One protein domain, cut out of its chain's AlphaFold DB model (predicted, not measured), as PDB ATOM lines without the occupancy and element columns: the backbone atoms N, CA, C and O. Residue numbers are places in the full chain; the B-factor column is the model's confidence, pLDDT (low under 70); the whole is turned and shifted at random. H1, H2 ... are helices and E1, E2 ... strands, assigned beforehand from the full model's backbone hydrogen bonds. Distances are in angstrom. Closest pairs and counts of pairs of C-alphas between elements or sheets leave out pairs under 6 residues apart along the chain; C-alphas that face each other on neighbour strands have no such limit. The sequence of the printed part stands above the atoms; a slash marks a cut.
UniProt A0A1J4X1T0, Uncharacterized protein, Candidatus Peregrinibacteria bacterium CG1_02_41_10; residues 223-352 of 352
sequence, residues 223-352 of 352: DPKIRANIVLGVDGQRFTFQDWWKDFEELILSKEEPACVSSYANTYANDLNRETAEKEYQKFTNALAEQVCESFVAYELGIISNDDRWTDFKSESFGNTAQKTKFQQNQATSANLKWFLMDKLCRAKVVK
ATOM      1  N   ASP A 223     280.926 213.651 201.422       83.62
ATOM      2  CA  ASP A 223     281.000 214.670 200.367       83.62
ATOM      3  C   ASP A 223     279.662 214.754 199.599       83.62
ATOM      4  O   ASP A 223     279.270 213.787 198.926       83.62
ATOM      5  N   PRO A 224     278.979 215.916 199.605       88.88
ATOM      6  CA  PRO A 224     277.744 216.108 198.857       88.88
ATOM      7  C   PRO A 224     277.856 215.807 197.358       88.88
ATOM      8  O   PRO A 224     276.884 215.370 196.740       88.88
ATOM      9  N   LYS A 225     279.032 216.019 196.752       90.44
ATOM     10  CA  LYS A 225     279.271 215.733 195.330       90.44
ATOM     11  C   LYS A 225     279.261 214.238 195.047       90.44
ATOM     12  O   LYS A 225     278.727 213.826 194.022       90.44
ATOM     13  N   ILE A 226     279.826 213.432 195.946       90.56
ATOM     14  CA  ILE A 226     279.796 211.970 195.825       90.56
ATOM     15  C   ILE A 226     278.347 211.494 195.941       90.56
ATOM     16  O   ILE A 226     277.877 210.766 195.067       90.56
ATOM     17  N   ARG A 227     277.599 211.981 196.943       92.56
ATOM     18  CA  ARG A 227     276.174 211.637 197.114       92.56
ATOM     19  C   ARG A 227     275.310 212.018 195.917       92.56
ATOM     20  O   ARG A 227     274.406 211.269 195.560       92.56
ATOM     21  N   ALA A 228     275.584 213.158 195.285       93.81
ATOM     22  CA  ALA A 228     274.819 213.636 194.134       93.81
ATOM     23  C   ALA A 228     274.981 212.745 192.889       93.81
ATOM     24  O   ALA A 228     274.106 212.739 192.027       93.81
ATOM     25  N   ASN A 229     276.069 211.974 192.801       94.06
ATOM     26  CA  ASN A 229     276.318 211.054 191.689       94.06
ATOM     27  C   ASN A 229     275.713 209.659 191.907       94.06
ATOM     28  O   ASN A 229     275.749 208.827 191.002       94.06
ATOM     29  N   ILE A 230     275.160 209.387 193.091       94.81
ATOM     30  CA  ILE A 230     274.521 208.113 193.418       94.81
ATOM     31  C   ILE A 230     273.031 208.244 193.124       94.81
ATOM     32  O   ILE A 230     272.315 208.935 193.848       94.81
ATOM     33  N   VAL A 231     272.562 207.575 192.071       96.12
ATOM     34  CA  VAL A 231     271.150 207.579 191.675       96.12
ATOM     35  C   VAL A 231     270.454 206.345 192.235       96.12
ATOM     36  O   VAL A 231     270.869 205.213 191.998       96.12
ATOM     37  N   LEU A 232     269.366 206.577 192.957       95.94
ATOM     38  CA  LEU A 232     268.530 205.571 193.591       95.94
ATOM     39  C   LEU A 232     267.133 205.572 192.963       95.94
ATOM     40  O   LEU A 232     266.647 206.594 192.471       95.94
ATOM     41  N   GLY A 233     266.486 204.409 192.968       93.69
ATOM     42  CA  GLY A 233     265.137 204.228 192.450       93.69
ATOM     43  C   GLY A 233     264.254 203.428 193.397       93.69
ATOM     44  O   GLY A 233     264.662 202.371 193.871       93.69
ATOM     45  N   VAL A 234     263.035 203.912 193.635       92.25
ATOM     46  CA  VAL A 234     261.991 203.216 194.405       92.25
ATOM     47  C   VAL A 234     260.628 203.522 193.788       92.25
ATOM     48  O   VAL A 234     260.364 204.659 193.406       92.25
ATOM     49  N   ASP A 235     259.781 202.506 193.614       89.19
ATOM     50  CA  ASP A 235     258.410 202.644 193.087       89.19
ATOM     51  C   ASP A 235     258.299 203.466 191.779       89.19
ATOM     52  O   ASP A 235     257.352 204.220 191.556       89.19
ATOM     53  N   GLY A 236     259.294 203.336 190.894       86.81
ATOM     54  CA  GLY A 236     259.353 204.048 189.609       86.81
ATOM     55  C   GLY A 236     259.818 205.508 189.694       86.81
ATOM     56  O   GLY A 236     259.989 206.149 188.657       86.81
ATOM     57  N   GLN A 237     260.072 206.028 190.895       90.81
ATOM     58  CA  GLN A 237     260.654 207.347 191.122       90.81
ATOM     59  C   GLN A 237     262.174 207.248 191.252       90.81
ATOM     60  O   GLN A 237     262.696 206.276 191.796       90.81
ATOM     61  N   ARG A 238     262.886 208.265 190.756       94.88
ATOM     62  CA  ARG A 238     264.344 208.394 190.880       94.88
ATOM     63  C   ARG A 238     264.689 209.584 191.762       94.88
ATOM     64  O   ARG A 238     264.052 210.627 191.652       94.88
ATOM     65  N   PHE A 239     265.706 209.421 192.589       95.38
ATOM     66  CA  PHE A 239     266.267 210.463 193.442       95.38
ATOM     67  C   PHE A 239     267.761 210.200 193.625       95.38
ATOM     68  O   PHE A 239     268.221 209.077 193.421       95.38
ATOM     69  N   THR A 240     268.540 211.213 193.978       95.81
ATOM     70  CA  THR A 240     269.944 211.006 194.345       95.81
ATOM     71  C   THR A 240     270.074 210.723 195.835       95.81
ATOM     72  O   THR A 240     269.224 211.118 196.636       95.81
ATOM     73  N   PHE A 241     271.172 210.089 196.248       94.38
ATOM     74  CA  PHE A 241     271.457 209.937 197.676       94.38
ATOM     75  C   PHE A 241     271.613 211.301 198.375       94.38
ATOM     76  O   PHE A 241     271.291 211.441 199.551       94.38
ATOM     77  N   GLN A 242     272.025 212.340 197.636       95.06
ATOM     78  CA  GLN A 242     272.076 213.713 198.143       95.06
ATOM     79  C   GLN A 242     270.687 214.326 198.364       95.06
ATOM     80  O   GLN A 242     270.535 215.102 199.308       95.06
ATOM     81  N   ASP A 243     269.699 214.004 197.525       94.88
ATOM     82  CA  ASP A 243     268.319 214.474 197.714       94.88
ATOM     83  C   ASP A 243     267.742 213.874 198.994       94.88
ATOM     84  O   ASP A 243     267.263 214.595 199.859       94.88
ATOM     85  N   TRP A 244     267.908 212.562 199.171       94.12
ATOM     86  CA  TRP A 244     267.496 211.880 200.396       94.12
ATOM     87  C   TRP A 244     268.191 212.435 201.649       94.12
ATOM     88  O   TRP A 244     267.547 212.637 202.676       94.12
ATOM     89  N   TRP A 245     269.492 212.730 201.561       93.06
ATOM     90  CA  TRP A 245     270.224 213.341 202.670       93.06
ATOM     91  C   TRP A 245     269.677 214.727 203.028       93.06
ATOM     92  O   TRP A 245     269.558 215.055 204.207       93.06
ATOM     93  N   LYS A 246     269.325 215.537 202.020       93.06
ATOM     94  CA  LYS A 246     268.712 216.856 202.231       93.06
ATOM     95  C   LYS A 246     267.327 216.755 202.844       93.06
ATOM     96  O   LYS A 246     267.052 217.521 203.756       93.06
ATOM     97  N   ASP A 247     266.512 215.793 202.413       91.94
ATOM     98  CA  ASP A 247     265.206 215.543 203.029       91.94
ATOM     99  C   ASP A 247     265.373 215.276 204.543       91.94
ATOM    100  O   ASP A 247     264.606 215.780 205.364       91.94
ATOM    101  N   PHE A 248     266.416 214.531 204.934       89.69
ATOM    102  CA  PHE A 248     266.728 214.252 206.340       89.69
ATOM    103  C   PHE A 248     267.282 215.479 207.085       89.69
ATOM    104  O   PHE A 248     266.908 215.737 208.229       89.69
ATOM    105  N   GLU A 249     268.155 216.257 206.444       91.44
ATOM    106  CA  GLU A 249     268.682 217.521 206.975       91.44
ATOM    107  C   GLU A 249     267.554 218.527 207.249       91.44
ATOM    108  O   GLU A 249     267.454 219.063 208.355       91.44
ATOM    109  N   GLU A 250     266.672 218.747 206.275       90.94
ATOM    110  CA  GLU A 250     265.524 219.646 206.393       90.94
ATOM    111  C   GLU A 250     264.573 219.196 207.501       90.94
ATOM    112  O   GLU A 250     264.115 220.029 208.284       90.94
ATOM    113  N   LEU A 251     264.348 217.886 207.629       85.31
ATOM    114  CA  LEU A 251     263.545 217.312 208.703       85.31
ATOM    115  C   LEU A 251     264.121 217.609 210.096       85.31
ATOM    116  O   LEU A 251     263.388 217.965 211.019       85.31
ATOM    117  N   ILE A 252     265.436 217.480 210.269       84.69
ATOM    118  CA  ILE A 252     266.090 217.804 211.542       84.69
ATOM    119  C   ILE A 252     266.015 219.310 211.827       84.69
ATOM    120  O   ILE A 252     265.728 219.724 212.951       84.69
ATOM    121  N   LEU A 253     266.228 220.144 210.807       87.50
ATOM    122  CA  LEU A 253     266.216 221.600 210.946       87.50
ATOM    123  C   LEU A 253     264.813 222.187 211.152       87.50
ATOM    124  O   LEU A 253     264.699 223.261 211.753       87.50
ATOM    125  N   SER A 254     263.761 221.518 210.673       82.81
ATOM    126  CA  SER A 254     262.370 221.951 210.850       82.81
ATOM    127  C   SER A 254     261.878 221.761 212.287       82.81
ATOM    128  O   SER A 254     260.979 222.481 212.721       82.81
ATOM    129  N   LYS A 255     262.499 220.844 213.045       72.31
ATOM    130  CA  LYS A 255     262.063 220.414 214.388       72.31
ATOM    131  C   LYS A 255     260.630 219.863 214.412       72.31
ATOM    132  O   LYS A 255     259.999 219.846 215.467       72.31
ATOM    133  N   GLU A 256     260.113 219.430 213.261       64.75
ATOM    134  CA  GLU A 256     258.763 218.863 213.125       64.75
ATOM    135  C   GLU A 256     258.659 217.437 213.675       64.75
ATOM    136  O   GLU A 256     257.561 216.898 213.812       64.75
ATOM    137  N   GLU A 257     259.792 216.833 214.028       62.06
ATOM    138  CA  GLU A 257     259.865 215.484 214.556       62.06
ATOM    139  C   GLU A 257     260.343 215.390 216.005       62.06
ATOM    140  O   GLU A 257     261.064 216.272 216.483       62.06
ATOM    141  N   PRO A 258     259.951 214.312 216.718       55.59
ATOM    142  CA  PRO A 258     260.284 214.143 218.120       55.59
ATOM    143  C   PRO A 258     261.792 213.896 218.307       55.59
ATOM    144  O   PRO A 258     262.549 213.740 217.340       55.59
ATOM    145  N   ALA A 259     262.229 213.926 219.570       57.97
ATOM    146  CA  ALA A 259     263.631 213.967 219.979       57.97
ATOM    147  C   ALA A 259     264.498 212.818 219.408       57.97
ATOM    148  O   ALA A 259     264.033 211.919 218.696       57.97
ATOM    149  N   CYS A 260     265.808 212.913 219.650       61.03
ATOM    150  CA  CYS A 260     266.813 211.982 219.140       61.03
ATOM    151  C   CYS A 260     266.415 210.519 219.378       61.03
ATOM    152  O   CYS A 260     265.728 210.181 220.342       61.03
ATOM    153  N   VAL A 261     266.830 209.633 218.475       60.88
ATOM    154  CA  VAL A 261     266.330 208.248 218.485       60.88
ATOM    155  C   VAL A 261     266.899 207.385 219.616       60.88
ATOM    156  O   VAL A 261     266.309 206.372 219.976       60.88
ATOM    157  N   SER A 262     268.011 207.825 220.203       61.25
ATOM    158  CA  SER A 262     268.691 207.191 221.327       61.25
ATOM    159  C   SER A 262     269.408 208.238 222.184       61.25
ATOM    160  O   SER A 262     269.644 209.374 221.753       61.25
ATOM    161  N   SER A 263     269.791 207.861 223.407       59.44
ATOM    162  CA  SER A 263     270.631 208.702 224.269       59.44
ATOM    163  C   SER A 263     272.000 208.980 223.641       59.44
ATOM    164  O   SER A 263     272.544 210.062 223.857       59.44
ATOM    165  N   TYR A 264     272.528 208.042 222.844       60.84
ATOM    166  CA  TYR A 264     273.765 208.220 222.085       60.84
ATOM    167  C   TYR A 264     273.607 209.321 221.029       60.84
ATOM    168  O   TYR A 264     274.322 210.322 221.092       60.84
ATOM    169  N   ALA A 265     272.589 209.240 220.165       65.44
ATOM    170  CA  ALA A 265     272.291 210.301 219.199       65.44
ATOM    171  C   ALA A 265     272.031 211.661 219.876       65.44
ATOM    172  O   ALA A 265     272.423 212.715 219.372       65.44
ATOM    173  N   ASN A 266     271.424 211.652 221.068       67.25
ATOM    174  CA  ASN A 266     271.162 212.866 221.837       67.25
ATOM    175  C   ASN A 266     272.438 213.599 222.285       67.25
ATOM    176  O   ASN A 266     272.389 214.804 222.532       67.25
ATOM    177  N   THR A 267     273.589 212.921 222.347       64.69
ATOM    178  CA  THR A 267     274.870 213.588 222.639       64.69
ATOM    179  C   THR A 267     275.261 214.608 221.565       64.69
ATOM    180  O   THR A 267     275.952 215.580 221.879       64.69
ATOM    181  N   TYR A 268     274.747 214.448 220.342       72.00
ATOM    182  CA  TYR A 268     274.973 215.329 219.196       72.00
ATOM    183  C   TYR A 268     273.852 216.361 218.993       72.00
ATOM    184  O   TYR A 268     273.943 217.205 218.103       72.00
ATOM    185  N   ALA A 269     272.803 216.354 219.826       77.06
ATOM    186  CA  ALA A 269     271.614 217.193 219.645       77.06
ATOM    187  C   ALA A 269     271.929 218.698 219.584       77.06
ATOM    188  O   ALA A 269     271.286 219.443 218.846       77.06
ATOM    189  N   ASN A 270     272.945 219.145 220.327       81.06
ATOM    190  CA  ASN A 270     273.373 220.544 220.320       81.06
ATOM    191  C   ASN A 270     273.964 220.977 218.975       81.06
ATOM    192  O   ASN A 270     273.913 222.162 218.662       81.06
ATOM    193  N   ASP A 271     274.486 220.047 218.177       86.06
ATOM    194  CA  ASP A 271     275.068 220.330 216.866       86.06
ATOM    195  C   ASP A 271     274.044 220.205 215.728       86.06
ATOM    196  O   ASP A 271     274.296 220.686 214.628       86.06
ATOM    197  N   LEU A 272     272.859 219.645 215.995       86.12
ATOM    198  CA  LEU A 272     271.758 219.463 215.043       86.12
ATOM    199  C   LEU A 272     270.848 220.698 214.965       86.12
ATOM    200  O   LEU A 272     269.656 220.654 215.276       86.12
ATOM    201  N   ASN A 273     271.409 221.840 214.572       88.69
ATOM    202  CA  ASN A 273     270.653 223.084 214.462       88.69
ATOM    203  C   ASN A 273     271.115 223.958 213.282       88.69
ATOM    204  O   ASN A 273     272.181 223.752 212.704       88.69
ATOM    205  N   ARG A 274     270.295 224.964 212.947       91.75
ATOM    206  CA  ARG A 274     270.521 225.852 211.798       91.75
ATOM    207  C   ARG A 274     271.806 226.673 211.913       91.75
ATOM    208  O   ARG A 274     272.493 226.855 210.919       91.75
ATOM    209  N   GLU A 275     272.141 227.146 213.110       92.31
ATOM    210  CA  GLU A 275     273.357 227.929 213.327       92.31
ATOM    211  C   GLU A 275     274.610 227.094 213.040       92.31
ATOM    212  O   GLU A 275     275.498 227.554 212.322       92.31
ATOM    213  N   THR A 276     274.661 225.855 213.536       90.56
ATOM    214  CA  THR A 276     275.773 224.937 213.257       90.56
ATOM    215  C   THR A 276     275.819 224.566 211.775       90.56
ATOM    216  O   THR A 276     276.899 224.569 211.193       90.56
ATOM    217  N   ALA A 277     274.672 224.319 211.132       89.75
ATOM    218  CA  ALA A 277     274.616 224.038 209.695       89.75
ATOM    219  C   ALA A 277     275.188 225.190 208.844       89.75
ATOM    220  O   ALA A 277     275.906 224.950 207.877       89.75
ATOM    221  N   GLU A 278     274.919 226.442 209.220       91.94
ATOM    222  CA  GLU A 278     275.376 227.625 208.479       91.94
ATOM    223  C   GLU A 278     276.846 227.986 208.753       91.94
ATOM    224  O   GLU A 278     277.544 228.441 207.845       91.94
ATOM    225  N   LYS A 279     277.328 227.809 209.991       91.06
ATOM    226  CA  LYS A 279     278.671 228.254 210.413       91.06
ATOM    227  C   LYS A 279     279.726 227.150 210.399       91.06
ATOM    228  O   LYS A 279     280.893 227.420 210.125       91.06
ATOM    229  N   GLU A 280     279.324 225.920 210.700       89.56
ATOM    230  CA  GLU A 280     280.196 224.767 210.936       89.56
ATOM    231  C   GLU A 280     279.600 223.510 210.276       89.56
ATOM    232  O   GLU A 280     279.401 222.480 210.921       89.56
ATOM    233  N   TYR A 281     279.311 223.581 208.969       88.25
ATOM    234  CA  TYR A 281     278.587 222.519 208.251       88.25
ATOM    235  C   TYR A 281     279.203 221.122 208.423       88.25
ATOM    236  O   TYR A 281     278.477 220.139 208.529       88.25
ATOM    237  N   GLN A 282     280.535 221.018 208.515       85.44
ATOM    238  CA  GLN A 282     281.200 219.733 208.751       85.44
ATOM    239  C   GLN A 282     280.824 219.118 210.110       85.44
ATOM    240  O   GLN A 282     280.640 217.908 210.224       85.44
ATOM    241  N   LYS A 283     280.681 219.949 211.143       84.50
ATOM    242  CA  LYS A 283     280.259 219.506 212.470       84.50
ATOM    243  C   LYS A 283     278.793 219.076 212.456       84.50
ATOM    244  O   LYS A 283     278.467 217.996 212.940       84.50
ATOM    245  N   PHE A 284     277.937 219.877 211.819       88.75
ATOM    246  CA  PHE A 284     276.523 219.550 211.627       88.75
ATOM    247  C   PHE A 284     276.337 218.236 210.855       88.75
ATOM    248  O   PHE A 284     275.573 217.378 211.284       88.75
ATOM    249  N   THR A 285     277.044 218.039 209.736       87.38
ATOM    250  CA  THR A 285     276.870 216.839 208.903       87.38
ATOM    251  C   THR A 285     277.366 215.572 209.600       87.38
ATOM    252  O   THR A 285     276.744 214.527 209.437       87.38
ATOM    253  N   ASN A 286     278.412 215.667 210.430       83.19
ATOM    254  CA  ASN A 286     278.854 214.557 211.276       83.19
ATOM    255  C   ASN A 286     277.791 214.207 212.332       83.19
ATOM    256  O   ASN A 286     277.427 213.047 212.460       83.19
ATOM    257  N   ALA A 287     277.230 215.201 213.029       83.31
ATOM    258  CA  ALA A 287     276.134 214.980 213.976       83.31
ATOM    259  C   ALA A 287     274.888 214.378 213.296       83.31
ATOM    260  O   ALA A 287     274.233 213.488 213.841       83.31
ATOM    261  N   LEU A 288     274.562 214.852 212.089       87.56
ATOM    262  CA  LEU A 288     273.450 214.346 211.289       87.56
ATOM    263  C   LEU A 288     273.673 212.887 210.884       87.56
ATOM    264  O   LEU A 288     272.721 212.112 210.905       87.56
ATOM    265  N   ALA A 289     274.912 212.510 210.557       87.06
ATOM    266  CA  ALA A 289     275.268 211.134 210.241       87.06
ATOM    267  C   ALA A 289     274.961 210.186 211.404       87.06
ATOM    268  O   ALA A 289     274.285 209.189 211.183       87.06
ATOM    269  N   GLU A 290     275.346 210.524 212.637       83.12
ATOM    270  CA  GLU A 290     275.033 209.702 213.819       83.12
ATOM    271  C   GLU A 290     273.515 209.565 214.019       83.12
ATOM    272  O   GLU A 290     272.991 208.474 214.238       83.12
ATOM    273  N   GLN A 291     272.764 210.660 213.854       83.56
ATOM    274  CA  GLN A 291     271.302 210.629 213.953       83.56
ATOM    275  C   GLN A 291     270.658 209.778 212.844       83.56
ATOM    276  O   GLN A 291     269.643 209.119 213.090       83.56
ATOM    277  N   VAL A 292     271.216 209.789 211.633       88.56
ATOM    278  CA  VAL A 292     270.798 208.939 210.511       88.56
ATOM    279  C   VAL A 292     271.111 207.468 210.797       88.56
ATOM    280  O   VAL A 292     270.212 206.640 210.652       88.56
ATOM    281  N   CYS A 293     272.326 207.149 211.251       87.50
ATOM    282  CA  CYS A 293     272.758 205.787 211.581       87.50
ATOM    283  C   CYS A 293     271.856 205.177 212.652       87.50
ATOM    284  O   CYS A 293     271.295 204.100 212.474       87.50
ATOM    285  N   GLU A 294     271.619 205.909 213.733       81.25
ATOM    286  CA  GLU A 294     270.744 205.456 214.807       81.25
ATOM    287  C   GLU A 294     269.289 205.307 214.338       81.25
ATOM    288  O   GLU A 294     268.584 204.394 214.765       81.25
ATOM    289  N   SER A 295     268.830 206.163 213.415       84.44
ATOM    290  CA  SER A 295     267.492 206.025 212.818       84.44
ATOM    291  C   SER A 295     267.400 204.783 211.930       84.44
ATOM    292  O   SER A 295     266.354 204.138 211.908       84.44
ATOM    293  N   PHE A 296     268.481 204.420 211.236       88.31
ATOM    294  CA  PHE A 296     268.586 203.174 210.483       88.31
ATOM    295  C   PHE A 296     268.546 201.953 211.408       88.31
ATOM    296  O   PHE A 296     267.744 201.051 211.182       88.31
ATOM    297  N   VAL A 297     269.339 201.936 212.483       85.12
ATOM    298  CA  VAL A 297     269.332 200.821 213.446       85.12
ATOM    299  C   VAL A 297     267.949 200.659 214.077       85.12
ATOM    300  O   VAL A 297     267.423 199.550 214.170       85.12
ATOM    301  N   ALA A 298     267.331 201.776 214.461       78.56
ATOM    302  CA  ALA A 298     265.978 201.814 214.992       78.56
ATOM    303  C   ALA A 298     264.955 201.270 213.975       78.56
ATOM    304  O   ALA A 298     264.135 200.417 214.320       78.56
ATOM    305  N   TYR A 299     265.053 201.689 212.711       82.50
ATOM    306  CA  TYR A 299     264.229 201.183 211.614       82.50
ATOM    307  C   TYR A 299     264.375 199.664 211.428       82.50
ATOM    308  O   TYR A 299     263.379 198.936 211.431       82.50
ATOM    309  N   GLU A 300     265.610 199.170 211.335       82.75
ATOM    310  CA  GLU A 300     265.913 197.758 211.100       82.75
ATOM    311  C   GLU A 300     265.454 196.852 212.243       82.75
ATOM    312  O   GLU A 300     264.889 195.782 212.007       82.75
ATOM    313  N   LEU A 301     265.634 197.306 213.485       77.31
ATOM    314  CA  LEU A 301     265.227 196.578 214.685       77.31
ATOM    315  C   LEU A 301     263.769 196.834 215.090       77.31
ATOM    316  O   LEU A 301     263.312 196.320 216.110       77.31
ATOM    317  N   GLY A 302     263.004 197.622 214.330       70.94
ATOM    318  CA  GLY A 302     261.616 197.910 214.691       70.94
ATOM    319  C   GLY A 302     261.470 198.775 215.955       70.94
ATOM    320  O   GLY A 302     260.413 198.752 216.593       70.94
ATOM    321  N   ILE A 303     262.507 199.497 216.370       66.62
ATOM    322  CA  ILE A 303     262.520 200.343 217.568       66.62
ATOM    323  C   ILE A 303     262.070 201.743 217.152       66.62
ATOM    324  O   ILE A 303     262.671 202.353 216.282       66.62
ATOM    325  N   ILE A 304     261.007 202.272 217.755       50.72
ATOM    326  CA  ILE A 304     260.553 203.644 217.491       50.72
ATOM    327  C   ILE A 304     260.911 204.490 218.708       50.72
ATOM    328  O   ILE A 304     260.587 204.124 219.835       50.72
ATOM    329  N   SER A 305     261.580 205.617 218.485       41.41
ATOM    330  CA  SER A 305     261.941 206.540 219.558       41.41
ATOM    331  C   SER A 305     260.755 207.400 220.002       41.41
ATOM    332  O   SER A 305     260.140 208.061 219.159       41.41
ATOM    333  N   ASN A 306     260.487 207.473 221.314       44.28
ATOM    334  CA  ASN A 306     260.955 208.619 222.110       44.28
ATOM    335  C   ASN A 306     260.632 208.538 223.612       44.28
ATOM    336  O   ASN A 306     259.547 208.134 223.983       44.28
ATOM    337  N   ASP A 307     261.570 209.055 224.414       39.97
ATOM    338  CA  ASP A 307     261.526 209.477 225.827       39.97
ATOM    339  C   ASP A 307     261.400 208.418 226.952       39.97
ATOM    340  O   ASP A 307     260.565 207.512 226.939       39.97
ATOM    341  N   ASP A 308     262.184 208.647 228.014       35.84
ATOM    342  CA  ASP A 308     262.305 207.914 229.289       35.84
ATOM    343  C   ASP A 308     261.024 207.976 230.163       35.84
ATOM    344  O   ASP A 308     261.055 207.894 231.394       35.84
ATOM    345  N   ARG A 309     259.857 208.131 229.528       39.84
ATOM    346  CA  ARG A 309     258.517 208.079 230.137       39.84
ATOM    347  C   ARG A 309     257.526 207.208 229.372       39.84
ATOM    348  O   ARG A 309     256.338 207.243 229.684       39.84
ATOM    349  N   TRP A 310     257.973 206.445 228.382       40.91
ATOM    350  CA  TRP A 310     257.073 205.627 227.577       40.91
ATOM    351  C   TRP A 310     257.020 204.209 228.132       40.91
ATOM    352  O   TRP A 310     258.024 203.504 228.168       40.91
ATOM    353  N   THR A 311     255.841 203.803 228.609       34.38
ATOM    354  CA  THR A 311     255.652 202.495 229.246       34.38
ATOM    355  C   THR A 311     255.416 201.338 228.294       34.38
ATOM    356  O   THR A 311     255.473 200.231 228.805       34.38
ATOM    357  N   ASP A 312     255.176 201.543 226.990       35.44
ATOM    358  CA  ASP A 312     255.190 200.490 225.950       35.44
ATOM    359  C   ASP A 312     254.597 201.012 224.616       35.44
ATOM    360  O   ASP A 312     253.406 201.312 224.514       35.44
ATOM    361  N   PHE A 313     255.414 201.102 223.559       38.41
ATOM    362  CA  PHE A 313     254.973 201.577 222.235       38.41
ATOM    363  C   PHE A 313     254.041 200.568 221.522       38.41
ATOM    364  O   PHE A 313     253.262 200.968 220.653       38.41
ATOM    365  N   LYS A 314     254.056 199.270 221.880       36.12
ATOM    366  CA  LYS A 314     253.121 198.270 221.320       36.12
ATOM    367  C   LYS A 314     251.703 198.418 221.874       36.12
ATOM    368  O   LYS A 314     250.759 198.173 221.119       36.12
ATOM    369  N   SER A 315     251.531 198.786 223.146       35.53
ATOM    370  CA  SER A 315     250.202 198.863 223.775       35.53
ATOM    371  C   SER A 315     249.438 200.149 223.467       35.53
ATOM    372  O   SER A 315     248.210 200.089 223.389       35.53
ATOM    373  N   GLU A 316     250.106 201.273 223.191       35.50
ATOM    374  CA  GLU A 316     249.410 202.520 222.817       35.50
ATOM    375  C   GLU A 316     249.253 202.738 221.301       35.50
ATOM    376  O   GLU A 316     248.346 203.455 220.880       35.50
ATOM    377  N   SER A 317     250.042 202.065 220.452       37.56
ATOM    378  CA  SER A 317     249.943 202.240 218.987       37.56
ATOM    379  C   SER A 317     248.855 201.392 218.314       37.56
ATOM    380  O   SER A 317     248.449 201.687 217.191       37.56
ATOM    381  N   PHE A 318     248.363 200.336 218.971       37.72
ATOM    382  CA  PHE A 318     247.321 199.458 218.421       37.72
ATOM    383  C   PHE A 318     246.239 199.153 219.456       37.72
ATOM    384  O   PHE A 318     246.001 198.005 219.844       37.72
ATOM    385  N   GLY A 319     245.534 200.203 219.863       34.72
ATOM    386  CA  GLY A 319     244.266 200.102 220.566       34.72
ATOM    387  C   GLY A 319     243.203 199.461 219.672       34.72
ATOM    388  O   GLY A 319     242.502 200.127 218.918       34.72
ATOM    389  N   ASN A 320     243.038 198.148 219.812       38.44
ATOM    390  CA  ASN A 320     242.062 197.292 219.134       38.44
ATOM    391  C   ASN A 320     242.423 196.823 217.705       38.44
ATOM    392  O   ASN A 320     243.094 197.476 216.906       38.44
ATOM    393  N   THR A 321     241.916 195.632 217.381       43.59
ATOM    394  CA  THR A 321     242.099 194.905 216.114       43.59
ATOM    395  C   THR A 321     241.726 195.731 214.878       43.59
ATOM    396  O   THR A 321     242.291 195.518 213.805       43.59
ATOM    397  N   ALA A 322     240.828 196.709 215.011       41.38
ATOM    398  CA  ALA A 322     240.454 197.600 213.921       41.38
ATOM    399  C   ALA A 322     241.569 198.604 213.582       41.38
ATOM    400  O   ALA A 322     241.735 198.909 212.407       41.38
ATOM    401  N   GLN A 323     242.383 199.058 214.543       40.09
ATOM    402  CA  GLN A 323     243.547 199.923 214.279       40.09
ATOM    403  C   GLN A 323     244.709 199.159 213.634       40.09
ATOM    404  O   GLN A 323     245.330 199.658 212.698       40.09
ATOM    405  N   LYS A 324     244.934 197.909 214.054       42.19
ATOM    406  CA  LYS A 324     245.898 196.988 213.425       42.19
ATOM    407  C   LYS A 324     245.540 196.724 211.959       42.19
ATOM    408  O   LYS A 324     246.386 196.796 211.074       42.19
ATOM    409  N   THR A 325     244.247 196.525 211.710       42.28
ATOM    410  CA  THR A 325     243.677 196.393 210.365       42.28
ATOM    411  C   THR A 325     243.797 197.707 209.587       42.28
ATOM    412  O   THR A 325     244.153 197.681 208.419       42.28
ATOM    413  N   LYS A 326     243.616 198.866 210.233       38.00
ATOM    414  CA  LYS A 326     243.773 200.189 209.607       38.00
ATOM    415  C   LYS A 326     245.215 200.531 209.232       38.00
ATOM    416  O   LYS A 326     245.389 201.206 208.238       38.00
ATOM    417  N   PHE A 327     246.225 200.082 209.973       39.03
ATOM    418  CA  PHE A 327     247.646 200.255 209.621       39.03
ATOM    419  C   PHE A 327     248.095 199.288 208.519       39.03
ATOM    420  O   PHE A 327     248.916 199.621 207.675       39.03
ATOM    421  N   GLN A 328     247.515 198.086 208.485       44.22
ATOM    422  CA  GLN A 328     247.716 197.155 207.374       44.22
ATOM    423  C   GLN A 328     246.969 197.595 206.103       44.22
ATOM    424  O   GLN A 328     247.427 197.318 204.999       44.22
ATOM    425  N   GLN A 329     245.832 198.283 206.248       40.81
ATOM    426  CA  GLN A 329     245.017 198.797 205.139       40.81
ATOM    427  C   GLN A 329     245.434 200.203 204.678       40.81
ATOM    428  O   GLN A 329     245.323 200.502 203.494       40.81
ATOM    429  N   ASN A 330     245.944 201.044 205.578       35.78
ATOM    430  CA  ASN A 330     246.572 202.325 205.276       35.78
ATOM    431  C   ASN A 330     248.067 202.184 205.540       35.78
ATOM    432  O   ASN A 330     248.491 202.281 206.688       35.78
ATOM    433  N   GLN A 331     248.844 201.989 204.476       41.12
ATOM    434  CA  GLN A 331     250.299 202.166 204.446       41.12
ATOM    435  C   GLN A 331     250.677 203.501 205.120       41.12
ATOM    436  O   GLN A 331     250.625 204.554 204.485       41.12
ATOM    437  N   ALA A 332     250.941 203.479 206.428       37.00
ATOM    438  CA  ALA A 332     250.891 204.660 207.281       37.00
ATOM    439  C   ALA A 332     251.902 205.725 206.838       37.00
ATOM    440  O   ALA A 332     253.094 205.643 207.101       37.00
ATOM    441  N   THR A 333     251.374 206.760 206.193       37.03
ATOM    442  CA  THR A 333     252.086 207.945 205.702       37.03
ATOM    443  C   THR A 333     252.240 209.015 206.792       37.03
ATOM    444  O   THR A 333     252.598 210.149 206.505       37.03
ATOM    445  N   SER A 334     251.938 208.696 208.055       40.84
ATOM    446  CA  SER A 334     251.996 209.660 209.156       40.84
ATOM    447  C   SER A 334     252.269 208.971 210.496       40.84
ATOM    448  O   SER A 334     251.356 208.390 211.082       40.84
ATOM    449  N   ALA A 335     253.514 209.051 210.966       45.25
ATOM    450  CA  ALA A 335     253.854 209.179 212.394       45.25
ATOM    451  C   ALA A 335     255.360 209.416 212.612       45.25
ATOM    452  O   ALA A 335     255.741 209.912 213.666       45.25
ATOM    453  N   ASN A 336     256.215 209.085 211.638       64.94
ATOM    454  CA  ASN A 336     257.659 209.288 211.735       64.94
ATOM    455  C   ASN A 336     258.236 209.476 210.311       64.94
ATOM    456  O   ASN A 336     258.459 208.519 209.575       64.94
ATOM    457  N   LEU A 337     258.363 210.728 209.878       73.50
ATOM    458  CA  LEU A 337     259.085 211.159 208.680       73.50
ATOM    459  C   LEU A 337     260.519 210.579 208.601       73.50
ATOM    460  O   LEU A 337     260.911 210.188 207.505       73.50
ATOM    461  N   LYS A 338     261.279 210.408 209.702       78.88
ATOM    462  CA  LYS A 338     262.582 209.702 209.672       78.88
ATOM    463  C   LYS A 338     262.385 208.256 209.232       78.88
ATOM    464  O   LYS A 338     263.152 207.764 208.412       78.88
ATOM    465  N   TRP A 339     261.332 207.594 209.714       78.56
ATOM    466  CA  TRP A 339     260.971 206.237 209.292       78.56
ATOM    467  C   TRP A 339     260.614 206.170 207.811       78.56
ATOM    468  O   TRP A 339     261.043 205.250 207.126       78.56
ATOM    469  N   PHE A 340     259.858 207.144 207.299       80.12
ATOM    470  CA  PHE A 340     259.542 207.223 205.872       80.12
ATOM    471  C   PHE A 340     260.809 207.381 205.024       80.12
ATOM    472  O   PHE A 340     260.967 206.707 204.009       80.12
ATOM    473  N   LEU A 341     261.734 208.239 205.459       86.94
ATOM    474  CA  LEU A 341     263.016 208.405 204.787       86.94
ATOM    475  C   LEU A 341     263.847 207.115 204.853       86.94
ATOM    476  O   LEU A 341     264.395 206.709 203.828       86.94
ATOM    477  N   MET A 342     263.896 206.426 205.998       89.12
ATOM    478  CA  MET A 342     264.591 205.137 206.111       89.12
ATOM    479  C   MET A 342     263.952 204.048 205.246       89.12
ATOM    480  O   MET A 342     264.678 203.364 204.528       89.12
ATOM    481  N   ASP A 343     262.622 203.929 205.227       87.50
ATOM    482  CA  ASP A 343     261.897 202.991 204.355       87.50
ATOM    483  C   ASP A 343     262.211 203.257 202.880       87.50
ATOM    484  O   ASP A 343     262.573 202.340 202.140       87.50
ATOM    485  N   LYS A 344     262.161 204.531 202.467       90.00
ATOM    486  CA  LYS A 344     262.496 204.963 201.106       90.00
ATOM    487  C   LYS A 344     263.909 204.528 200.709       90.00
ATOM    488  O   LYS A 344     264.088 204.044 199.595       90.00
ATOM    489  N   LEU A 345     264.895 204.670 201.601       92.56
ATOM    490  CA  LEU A 345     266.272 204.232 201.348       92.56
ATOM    491  C   LEU A 345     266.398 202.700 201.334       92.56
ATOM    492  O   LEU A 345     267.006 202.146 200.421       92.56
ATOM    493  N   CYS A 346     265.791 202.007 202.297       90.94
ATOM    494  CA  CYS A 346     265.883 200.550 202.441       90.94
ATOM    495  C   CYS A 346     265.127 199.781 201.345       90.94
ATOM    496  O   CYS A 346     265.417 198.618 201.077       90.94
ATOM    497  N   ARG A 347     264.155 200.410 200.682       90.88
ATOM    498  CA  ARG A 347     263.457 199.836 199.520       90.88
ATOM    499  C   ARG A 347     264.067 200.248 198.185       90.88
ATOM    500  O   ARG A 347     263.646 199.735 197.146       90.88
ATOM    501  N   ALA A 348     265.013 201.181 198.195       93.69
ATOM    502  CA  ALA A 348     265.634 201.657 196.976       93.69
ATOM    503  C   ALA A 348     266.538 200.595 196.338       93.69
ATOM    504  O   ALA A 348     267.022 199.661 196.980       93.69
ATOM    505  N   LYS A 349     266.806 200.799 195.050       94.12
ATOM    506  CA  LYS A 349     267.860 200.132 194.282       94.12
ATOM    507  C   LYS A 349     268.773 201.182 193.666       94.12
ATOM    508  O   LYS A 349     268.298 202.254 193.286       94.12
ATOM    509  N   VAL A 350     270.056 200.868 193.520       91.31
ATOM    510  CA  VAL A 350     270.975 201.712 192.751       91.31
ATOM    511  C   VAL A 350     270.623 201.600 191.270       91.31
ATOM    512  O   VAL A 350     270.454 200.508 190.725       91.31
ATOM    513  N   VAL A 351     270.479 202.745 190.612       91.56
ATOM    514  CA  VAL A 351     270.215 202.829 189.176       91.56
ATOM    515  C   VAL A 351     271.561 202.930 188.463       91.56
ATOM    516  O   VAL A 351     272.238 203.949 188.578       91.56
ATOM    517  N   LYS A 352     271.940 201.857 187.760       81.44
ATOM    518  CA  LYS A 352     273.182 201.760 186.976       81.44
ATOM    519  C   LYS A 352     273.049 202.371 185.587       81.44
ATOM    520  O   LYS A 352     271.941 202.284 185.003       81.44
TER     521      LYS A 352
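Overview. This is residues 223 to 352 of the 352 residues of an uncharacterized protein of Candidatus Peregrinibacteria bacterium CG1_02_41_10 (UniProt A0A1J4X1T0). Two helices, H2 and H8, lie side by side and run opposite ways; the long helix H5 crosses them at a wide angle, and the small strand hairpin E1 E2 sits at the end of the pair where H2 begins and H8 ends. On the side of H8 away from H2, the stretch from H5 to H8 makes a wide loop with the short helices H6 and H7, and its residues 319 to 325 stick out free. The printed part has 130 residues, in the order H1, E1, E2, H2, H3, H4, H5, H6, H7, H8; the two strands are antiparallel and the class is mostly helix. The whole is compact, with a radius of gyration of the C-alphas of 16.2 A, and spans 47 by 38 by 22 A.

Arrangement. H1, residues 224 to 228, touches residues 241 to 243 of H2, residues 241 to 254; the closest C-alphas are those of Arg 227 and Gln 242, 4.7 A. E1, residues 231 to 234, and E2, residues 237 to 240, form an antiparallel hairpin, with N 232 and O 239 2.8 A apart and N 237 and O 234 2.9 A apart, within hydrogen-bond range. Residues 349 to 350 pair antiparallel with residues 232 to 233 of E1. H3, residues 263 to 266, touches residues 287 to 294 of H5, residues 281 to 300, closest at the C-alphas of Ala 265 and Gln 291, 5.3 A. H4, residues 274 to 279, and H5 touch only at the corner, closest at the C-alphas of Ala 277 and Phe 284, 5.2 A. H5 is the hub, touching H3, H4 and H8, residues 337 to 346. H5 and H8 are about perpendicular at 76 degrees, closest at the C-alphas of Phe 296 and Met 342, 6.2 A. H2 and H8 touch at a shallow tilt of 12 degrees, opposite ways, closest at the C-alphas of Phe 248 and Lys 338, 7.0 A. H6, residues 313 to 317, and H7, residues 321 to 329, touch no helix. Every O i to N i+4 pair is within hydrogen-bond range in H1, H2, H4, H5, H6, H7 and H8; H3 is too short for one.

Along the chain. H1 begins at C-alpha 224, (277.744, 216.108, 198.857). H2 is 20.0 A long, H5 28.0 A, H7 12.0 A and H8 14.1 A; E1 and E2 are each 10.5 A. H8 ends at C-alpha 346, (265.883, 200.550, 202.441).

Size, cuts and confidence. The C-alphas farthest apart, those of Lys 279 and Thr 321, are 49.8 A apart. The printed part has no cut, and the link from H5 to H6, 12 residues, is long. Mean pLDDT of the printed part is 73.1; residues 256 to 267 and 303 to 336 are under 70.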